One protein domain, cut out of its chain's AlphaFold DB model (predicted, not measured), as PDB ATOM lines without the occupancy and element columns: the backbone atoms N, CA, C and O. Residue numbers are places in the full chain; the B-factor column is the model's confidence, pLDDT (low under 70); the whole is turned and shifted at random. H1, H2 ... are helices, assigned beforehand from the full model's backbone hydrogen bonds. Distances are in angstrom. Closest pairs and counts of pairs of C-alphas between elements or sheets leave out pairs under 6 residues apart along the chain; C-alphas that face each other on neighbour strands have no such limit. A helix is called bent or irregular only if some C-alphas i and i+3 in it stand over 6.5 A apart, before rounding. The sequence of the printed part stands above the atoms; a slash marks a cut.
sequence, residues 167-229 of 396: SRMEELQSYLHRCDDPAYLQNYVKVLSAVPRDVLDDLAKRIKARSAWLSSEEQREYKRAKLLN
ATOM      1  N   SER A 167     -26.161 -10.396  37.451       70.75
ATOM      2  CA  SER A 167     -24.743 -10.797  37.503       70.75
ATOM      3  C   SER A 167     -24.519 -11.971  38.467       70.75
ATOM      4  O   SER A 167     -23.764 -12.890  38.159       70.75
ATOM      5  N   ARG A 168     -25.256 -12.018  39.586       70.38
ATOM      6  CA  ARG A 168     -25.224 -13.158  40.518       70.38
ATOM      7  C   ARG A 168     -25.823 -14.447  39.931       70.38
ATOM      8  O   ARG A 168     -25.397 -15.536  40.315       70.38
ATOM      9  N   MET A 169     -26.802 -14.361  39.024       68.81
ATOM     10  CA  MET A 169     -27.331 -15.546  38.328       68.81
ATOM     11  C   MET A 169     -26.368 -16.053  37.253       68.81
ATOM     12  O   MET A 169     -26.181 -17.262  37.139       68.81
ATOM     13  N   GLU A 170     -25.724 -15.152  36.512       81.31
ATOM     14  CA  GLU A 170     -24.693 -15.499  35.525       81.31
ATOM     15  C   GLU A 170     -23.482 -16.172  36.196       81.31
ATOM     16  O   GLU A 170     -22.981 -17.187  35.706       81.31
ATOM     17  N   GLU A 171     -23.058 -15.684  37.368       75.81
ATOM     18  CA  GLU A 171     -22.044 -16.336  38.209       75.81
ATOM     19  C   GLU A 171     -22.467 -17.739  38.670       75.81
ATOM     20  O   GLU A 171     -21.654 -18.666  38.620       75.81
ATOM     21  N   LEU A 172     -23.728 -17.919  39.087       72.06
ATOM     22  CA  LEU A 172     -24.268 -19.216  39.507       72.06
ATOM     23  C   LEU A 172     -24.291 -20.220  38.343       72.06
ATOM     24  O   LEU A 172     -23.814 -21.341  38.493       72.06
ATOM     25  N   GLN A 173     -24.793 -19.812  37.175       78.50
ATOM     26  CA  GLN A 173     -24.799 -20.630  35.958       78.50
ATOM     27  C   GLN A 173     -23.369 -20.999  35.539       78.50
ATOM     28  O   GLN A 173     -23.075 -22.166  35.289       78.50
ATOM     29  N   SER A 174     -22.447 -20.030  35.572       80.06
ATOM     30  CA  SER A 174     -21.021 -20.242  35.292       80.06
ATOM     31  C   SER A 174     -20.324 -21.126  36.329       80.06
ATOM     32  O   SER A 174     -19.264 -21.682  36.046       80.06
ATOM     33  N   TYR A 175     -20.844 -21.226  37.553       74.62
ATOM     34  CA  TYR A 175     -20.347 -22.148  38.575       74.62
ATOM     35  C   TYR A 175     -20.870 -23.569  38.343       74.62
ATOM     36  O   TYR A 175     -20.063 -24.490  38.286       74.62
ATOM     37  N   LEU A 176     -22.179 -23.732  38.116       76.94
ATOM     38  CA  LEU A 176     -22.797 -25.023  37.790       76.94
ATOM     39  C   LEU A 176     -22.142 -25.657  36.556       76.94
ATOM     40  O   LEU A 176     -21.684 -26.791  36.622       76.94
ATOM     41  N   HIS A 177     -21.951 -24.884  35.484       78.06
ATOM     42  CA  HIS A 177     -21.325 -25.390  34.261       78.06
ATOM     43  C   HIS A 177     -19.848 -25.804  34.449       78.06
ATOM     44  O   HIS A 177     -19.348 -26.656  33.723       78.06
ATOM     45  N   ARG A 178     -19.152 -25.253  35.459       74.38
ATOM     46  CA  ARG A 178     -17.806 -25.700  35.871       74.38
ATOM     47  C   ARG A 178     -17.826 -26.938  36.772       74.38
ATOM     48  O   ARG A 178     -16.809 -27.617  36.861       74.38
ATOM     49  N   CYS A 179     -18.942 -27.246  37.431       72.69
ATOM     50  CA  CYS A 179     -19.118 -28.508  38.150       72.69
ATOM     51  C   CYS A 179     -19.355 -29.686  37.191       72.69
ATOM     52  O   CYS A 179     -18.938 -30.799  37.503       72.69
ATOM     53  N   ASP A 180     -19.952 -29.421  36.026       79.81
ATOM     54  CA  ASP A 180     -20.174 -30.407  34.958       79.81
ATOM     55  C   ASP A 180     -18.930 -30.649  34.073       79.81
ATOM     56  O   ASP A 180     -18.924 -31.559  33.243       79.81
ATOM     57  N   ASP A 181     -17.860 -29.858  34.236       86.88
ATOM     58  CA  ASP A 181     -16.619 -30.003  33.465       86.88
ATOM     59  C   ASP A 181     -15.894 -31.321  33.834       86.88
ATOM     60  O   ASP A 181     -15.434 -31.483  34.976       86.88
ATOM     61  N   PRO A 182     -15.712 -32.264  32.885       82.56
ATOM     62  CA  PRO A 182     -15.031 -33.528  33.153       82.56
ATOM     63  C   PRO A 182     -13.574 -33.345  33.604       82.56
ATOM     64  O   PRO A 182     -13.067 -34.179  34.355       82.56
ATOM     65  N   ALA A 183     -12.890 -32.265  33.209       83.94
ATOM     66  CA  ALA A 183     -11.539 -31.964  33.683       83.94
ATOM     67  C   ALA A 183     -11.541 -31.522  35.157       83.94
ATOM     68  O   ALA A 183     -10.660 -31.920  35.929       83.94
ATOM     69  N   TYR A 184     -12.551 -30.755  35.576       79.88
ATOM     70  CA  TYR A 184     -12.734 -30.362  36.972       79.88
ATOM     71  C   TYR A 184     -13.073 -31.574  37.852       79.88
ATOM     72  O   TYR A 184     -12.435 -31.785  38.887       79.88
ATOM     73  N   LEU A 185     -13.988 -32.436  37.391       82.94
ATOM     74  CA  LEU A 185     -14.334 -33.697  38.054       82.94
ATOM     75  C   LEU A 185     -13.122 -34.630  38.200       82.94
ATOM     76  O   LEU A 185     -12.886 -35.159  39.287       82.94
ATOM     77  N   GLN A 186     -12.293 -34.787  37.159       85.00
ATOM     78  CA  GLN A 186     -11.062 -35.585  37.249       85.00
ATOM     79  C   GLN A 186     -10.078 -35.045  38.291       85.00
ATOM     80  O   GLN A 186      -9.454 -35.830  39.008       85.00
ATOM     81  N   ASN A 187      -9.931 -33.724  38.407       86.94
ATOM     82  CA  ASN A 187      -9.086 -33.128  39.442       86.94
ATOM     83  C   ASN A 187      -9.658 -33.373  40.846       86.94
ATOM     84  O   ASN A 187      -8.899 -33.687  41.761       86.94
ATOM     85  N   TYR A 188     -10.982 -33.327  41.004       83.31
ATOM     86  CA  TYR A 188     -11.648 -33.662  42.264       83.31
ATOM     87  C   TYR A 188     -11.421 -35.128  42.670       83.31
ATOM     88  O   TYR A 188     -11.065 -35.404  43.815       83.31
ATOM     89  N   VAL A 189     -11.547 -36.067  41.723       87.19
ATOM     90  CA  VAL A 189     -11.267 -37.497  41.949       87.19
ATOM     91  C   VAL A 189      -9.800 -37.723  42.319       87.19
ATOM     92  O   VAL A 189      -9.532 -38.458  43.267       87.19
ATOM     93  N   LYS A 190      -8.850 -37.056  41.647       91.25
ATOM     94  CA  LYS A 190      -7.419 -37.124  42.000       91.25
ATOM     95  C   LYS A 190      -7.174 -36.661  43.435       91.25
ATOM     96  O   LYS A 190      -6.528 -37.382  44.191       91.25
ATOM     97  N   VAL A 191      -7.727 -35.510  43.829       89.62
ATOM     98  CA  VAL A 191      -7.610 -34.998  45.205       89.62
ATOM     99  C   VAL A 191      -8.189 -35.997  46.204       89.62
ATOM    100  O   VAL A 191      -7.488 -36.375  47.135       89.62
ATOM    101  N   LEU A 192      -9.413 -36.493  45.990       88.81
ATOM    102  CA  LEU A 192     -10.029 -37.485  46.879       88.81
ATOM    103  C   LEU A 192      -9.222 -38.792  46.953       88.81
ATOM    104  O   LEU A 192      -9.079 -39.344  48.037       88.81
ATOM    105  N   SER A 193      -8.633 -39.258  45.848       89.94
ATOM    106  CA  SER A 193      -7.794 -40.468  45.826       89.94
ATOM    107  C   SER A 193      -6.468 -40.334  46.590       89.94
ATOM    108  O   SER A 193      -5.880 -41.345  46.965       89.94
ATOM    109  N   ALA A 194      -6.010 -39.103  46.844       91.56
ATOM    110  CA  ALA A 194      -4.812 -38.808  47.628       91.56
ATOM    111  C   ALA A 194      -5.098 -38.618  49.133       91.56
ATOM    112  O   ALA A 194      -4.162 -38.463  49.919       91.56
ATOM    113  N   VAL A 195      -6.370 -38.611  49.549       89.06
ATOM    114  CA  VAL A 195      -6.771 -38.455  50.955       89.06
ATOM    115  C   VAL A 195      -6.792 -39.826  51.656       89.06
ATOM    116  O   VAL A 195      -7.320 -40.788  51.094       89.06
ATOM    117  N   PRO A 196      -6.267 -39.941  52.894       95.25
ATOM    118  CA  PRO A 196      -6.365 -41.157  53.703       95.25
ATOM    119  C   PRO A 196      -7.808 -41.649  53.893       95.25
ATOM    120  O   PRO A 196      -8.750 -40.861  54.005       95.25
ATOM    121  N   ARG A 197      -8.001 -42.973  53.928       91.88
ATOM    122  CA  ARG A 197      -9.339 -43.589  53.879       91.88
ATOM    123  C   ARG A 197     -10.192 -43.303  55.117       91.88
ATOM    124  O   ARG A 197     -11.393 -43.108  54.993       91.88
ATOM    125  N   ASP A 198      -9.565 -43.213  56.281       92.06
ATOM    126  CA  ASP A 198     -10.158 -42.761  57.540       92.06
ATOM    127  C   ASP A 198     -10.699 -41.322  57.441       92.06
ATOM    128  O   ASP A 198     -11.834 -41.048  57.843       92.06
ATOM    129  N   VAL A 199      -9.936 -40.419  56.818       92.94
ATOM    130  CA  VAL A 199     -10.353 -39.030  56.570       92.94
ATOM    131  C   VAL A 199     -11.486 -38.970  55.539       92.94
ATOM    132  O   VAL A 199     -12.419 -38.184  55.708       92.94
ATOM    133  N   LEU A 200     -11.459 -39.821  54.504       93.25
ATOM    134  CA  LEU A 200     -12.560 -39.959  53.541       93.25
ATOM    135  C   LEU A 200     -13.848 -40.468  54.201       93.25
ATOM    136  O   LEU A 200     -14.914 -39.910  53.943       93.25
ATOM    137  N   ASP A 201     -13.768 -41.477  55.072       92.44
ATOM    138  CA  ASP A 201     -14.929 -42.032  55.777       92.44
ATOM    139  C   ASP A 201     -15.569 -40.989  56.714       92.44
ATOM    140  O   ASP A 201     -16.796 -40.864  56.778       92.44
ATOM    141  N   ASP A 202     -14.764 -40.187  57.415       93.19
ATOM    142  CA  ASP A 202     -15.259 -39.085  58.247       93.19
ATOM    143  C   ASP A 202     -15.824 -37.918  57.427       93.19
ATOM    144  O   ASP A 202     -16.851 -37.335  57.796       93.19
ATOM    145  N   LEU A 203     -15.217 -37.597  56.283       91.69
ATOM    146  CA  LEU A 203     -15.743 -36.616  55.337       91.69
ATOM    147  C   LEU A 203     -17.087 -37.084  54.748       91.69
ATOM    148  O   LEU A 203     -18.034 -36.298  54.701       91.69
ATOM    149  N   ALA A 204     -17.225 -38.368  54.412       93.06
ATOM    150  CA  ALA A 204     -18.474 -38.968  53.947       93.06
ATOM    151  C   ALA A 204     -19.580 -38.915  55.018       93.06
ATOM    152  O   ALA A 204     -20.710 -38.525  54.711       93.06
ATOM    153  N   LYS A 205     -19.268 -39.214  56.291       93.12
ATOM    154  CA  LYS A 205     -20.211 -39.043  57.420       93.12
ATOM    155  C   LYS A 205     -20.685 -37.590  57.541       93.12
ATOM    156  O   LYS A 205     -21.886 -37.350  57.672       93.12
ATOM    157  N   ARG A 206     -19.767 -36.617  57.457       92.25
ATOM    158  CA  ARG A 206     -20.088 -35.176  57.522       92.25
ATOM    159  C   ARG A 206     -20.938 -34.718  56.336       92.25
ATOM    160  O   ARG A 206     -21.904 -33.990  56.543       92.25
ATOM    161  N   ILE A 207     -20.627 -35.169  55.119       94.31
ATOM    162  CA  ILE A 207     -21.429 -34.884  53.920       94.31
ATOM    163  C   ILE A 207     -22.838 -35.468  54.067       94.31
ATOM    164  O   ILE A 207     -23.803 -34.745  53.839       94.31
ATOM    165  N   LYS A 208     -22.976 -36.720  54.525       94.81
ATOM    166  CA  LYS A 208     -24.280 -37.367  54.752       94.81
ATOM    167  C   LYS A 208     -25.120 -36.652  55.817       94.81
ATOM    168  O   LYS A 208     -26.324 -36.488  55.641       94.81
ATOM    169  N   ALA A 209     -24.501 -36.198  56.907       89.88
ATOM    170  CA  ALA A 209     -25.184 -35.390  57.918       89.88
ATOM    171  C   ALA A 209     -25.631 -34.028  57.350       89.88
ATOM    172  O   ALA A 209     -26.754 -33.587  57.591       89.88
ATOM    173  N   ARG A 210     -24.778 -33.382  56.544       92.94
ATOM    174  CA  ARG A 210     -25.078 -32.089  55.918       92.94
ATOM    175  C   ARG A 210     -26.151 -32.189  54.832       92.94
ATOM    176  O   ARG A 210     -26.973 -31.284  54.749       92.94
ATOM    177  N   SER A 211     -26.184 -33.254  54.030       93.75
ATOM    178  CA  SER A 211     -27.228 -33.455  53.014       93.75
ATOM    179  C   SER A 211     -28.588 -33.757  53.644       93.75
ATOM    180  O   SER A 211     -29.589 -33.192  53.211       93.75
ATOM    181  N   ALA A 212     -28.626 -34.546  54.725       90.69
ATOM    182  CA  ALA A 212     -29.844 -34.750  55.512       90.69
ATOM    183  C   ALA A 212     -30.375 -33.429  56.105       90.69
ATOM    184  O   ALA A 212     -31.570 -33.152  56.014       90.69
ATOM    185  N   TRP A 213     -29.488 -32.580  56.646       92.00
ATOM    186  CA  TRP A 213     -29.873 -31.246  57.112       92.00
ATOM    187  C   TRP A 213     -30.399 -30.367  55.968       92.00
ATOM    188  O   TRP A 213     -31.506 -29.844  56.076       92.00
ATOM    189  N   LEU A 214     -29.674 -30.267  54.848       91.38
ATOM    190  CA  LEU A 214     -30.094 -29.471  53.688       91.38
ATOM    191  C   LEU A 214     -31.465 -29.902  53.142       91.38
ATOM    192  O   LEU A 214     -32.278 -29.037  52.837       91.38
ATOM    193  N   SER A 215     -31.764 -31.203  53.095       91.06
ATOM    194  CA  SER A 215     -33.088 -31.691  52.678       91.06
ATOM    195  C   SER A 215     -34.203 -31.278  53.655       91.06
ATOM    196  O   SER A 215     -35.305 -30.927  53.236       91.06
ATOM    197  N   SER A 216     -33.924 -31.239  54.964       86.06
ATOM    198  CA  SER A 216     -34.890 -30.734  55.954       86.06
ATOM    199  C   SER A 216     -35.131 -29.218  55.840       86.06
ATOM    200  O   SER A 216     -36.262 -28.758  56.006       86.06
ATOM    201  N   GLU A 217     -34.094 -28.447  55.491       91.50
ATOM    202  CA  GLU A 217     -34.189 -27.007  55.216       91.50
ATOM    203  C   GLU A 217     -34.983 -26.738  53.930       91.50
ATOM    204  O   GLU A 217     -35.898 -25.916  53.934       91.50
ATOM    205  N   GLU A 218     -34.693 -27.480  52.859       90.75
ATOM    206  CA  GLU A 218     -35.416 -27.438  51.583       90.75
ATOM    207  C   GLU A 218     -36.913 -27.703  51.785       90.75
ATOM    208  O   GLU A 218     -37.749 -26.913  51.347       90.75
ATOM    209  N   GLN A 219     -37.274 -28.752  52.534       91.25
ATOM    210  CA  GLN A 219     -38.674 -29.033  52.865       91.25
ATOM    211  C   GLN A 219     -39.331 -27.919  53.690       91.25
ATOM    212  O   GLN A 219     -40.527 -27.656  53.516       91.25
ATOM    213  N   ARG A 220     -38.593 -27.267  54.599       92.25
ATOM    214  CA  ARG A 220     -39.122 -26.146  55.387       92.25
ATOM    215  C   ARG A 220     -39.397 -24.939  54.498       92.25
ATOM    216  O   ARG A 220     -40.501 -24.399  54.555       92.25
ATOM    217  N   GLU A 221     -38.442 -24.536  53.666       91.50
ATOM    218  CA  GLU A 221     -38.623 -23.384  52.780       91.50
ATOM    219  C   GLU A 221     -39.631 -23.671  51.658       91.50
ATOM    220  O   GLU A 221     -40.414 -22.787  51.327       91.50
ATOM    221  N   TYR A 222     -39.748 -24.912  51.170       90.75
ATOM    222  CA  TYR A 222     -40.836 -25.319  50.271       90.75
ATOM    223  C   TYR A 222     -42.218 -25.131  50.918       90.75
ATOM    224  O   TYR A 222     -43.110 -24.515  50.329       90.75
ATOM    225  N   LYS A 223     -42.407 -25.598  52.164       92.19
ATOM    226  CA  LYS A 223     -43.655 -25.374  52.924       92.19
ATOM    227  C   LYS A 223     -43.928 -23.881  53.118       92.19
ATOM    228  O   LYS A 223     -45.066 -23.443  52.965       92.19
ATOM    229  N   ARG A 224     -42.890 -23.095  53.409       90.50
ATOM    230  CA  ARG A 224     -42.981 -21.644  53.607       90.50
ATOM    231  C   ARG A 224     -43.362 -20.906  52.320       90.50
ATOM    232  O   ARG A 224     -44.278 -20.092  52.345       90.50
ATOM    233  N   ALA A 225     -42.737 -21.243  51.193       86.56
ATOM    234  CA  ALA A 225     -43.058 -20.709  49.872       86.56
ATOM    235  C   ALA A 225     -44.480 -21.085  49.423       86.56
ATOM    236  O   ALA A 225     -45.166 -20.259  48.821       86.56
ATOM    237  N   LYS A 226     -44.950 -22.296  49.762       90.19
ATOM    238  CA  LYS A 226     -46.329 -22.740  49.515       90.19
ATOM    239  C   LYS A 226     -47.352 -21.941  50.332       90.19
ATOM    240  O   LYS A 226     -48.351 -21.515  49.769       90.19
ATOM    241  N   LEU A 227     -47.095 -21.696  51.622       90.38
ATOM    242  CA  LEU A 227     -47.959 -20.863  52.478       90.38
ATOM    243  C   LEU A 227     -47.995 -19.395  52.035       90.38
ATOM    244  O   LEU A 227     -49.050 -18.774  52.041       90.38
ATOM    245  N   LEU A 228     -46.850 -18.856  51.614       87.50
ATOM    246  CA  LEU A 228     -46.726 -17.500  51.069       87.50
ATOM    247  C   LEU A 228     -47.206 -17.385  49.608       87.50
ATOM    248  O   LEU A 228     -47.083 -16.320  49.011       87.50
ATOM    249  N   ASN A 229     -47.722 -18.474  49.025       85.50
ATOM    250  CA  ASN A 229     -48.189 -18.568  47.642       85.50
ATOM    251  C   ASN A 229     -47.172 -18.065  46.590       85.50
ATOM    252  O   ASN A 229     -47.557 -17.600  45.523       85.50
TER     253      ASN A 229
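This is residues 167 to 229 of the 396 residues of the protein "Peptidyl-prolyl cis-trans isomerase-like 3" of Chlorella sorokiniana (UniProt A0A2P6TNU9). The model is an open, lopsided U of three helices: the long helix H3 makes one arm, the shorter H1 makes the other, and H2 spans the base between them. H3 makes the longest axis, H1 runs back over part of its length across an empty gap, and the helices meet only loosely at the two corners, without a shared core. The printed part has 63 residues with three named helices, in the order H1, H2, H3, and no named strand; the class is all helix. The whole is extended, with a radius of gyration of the C-alphas of 16.7 A, and flat, with spans of 48 by 31 by 15 A.

H3, the longest helix, has 31 residues, from Arg 197 to Leu 227, and measures 44.8 A from first to last C-alpha. It begins with C-alpha 197 at (-9.339, -43.589, 53.879) and ends with C-alpha 227 at (-47.959, -20.863, 52.478). Before it comes H2, residues 182 to 193, 16.2 A long. H1, residues 167 to 179, is 18.6 A long and begins with C-alpha 167 at (-24.743, -10.797, 37.503). No helix is bent or irregular.

H3 and H2 are close but not clearly touching, with 1 pair of C-alphas within 8 A. Their closest C-alphas, those of Leu 192 and Leu 200, are 7.5 A apart. The two helices run opposite ways at a steep tilt of 52 degrees. H2 and H1 are also close but not clearly touching, with 2 pairs of C-alphas within 8 A. Here the closest C-alphas are those of Arg 178 and Tyr 184, 7.0 A apart. H1 and H2 run the same way at a steep tilt of 64 degrees. H1 and H3 are apart. In H2 and H3 every O i to N i+4 pair is within hydrogen-bond range; in H1 8 of 9 are. Residues 201 to 229, of which 201 to 227 belong to H3, stand free, and so do residues 167 to 178 of H1.

The two C-alphas farthest apart are those of Pro 196 and Asn 229, at 47.9 A. The first and last printed C-alphas, those of Ser 167 and Asn 229, are 26.7 A apart. The printed part has no cut. The links from H1 to H2, 2 residues, and from H2 to H3, 3 residues, are both tight. The mean pLDDT of the printed part is 86.7, and one printed residue, Met 169, is under 70. The mean pLDDT is 92 in H3, 86 in H2 and 75 in H1.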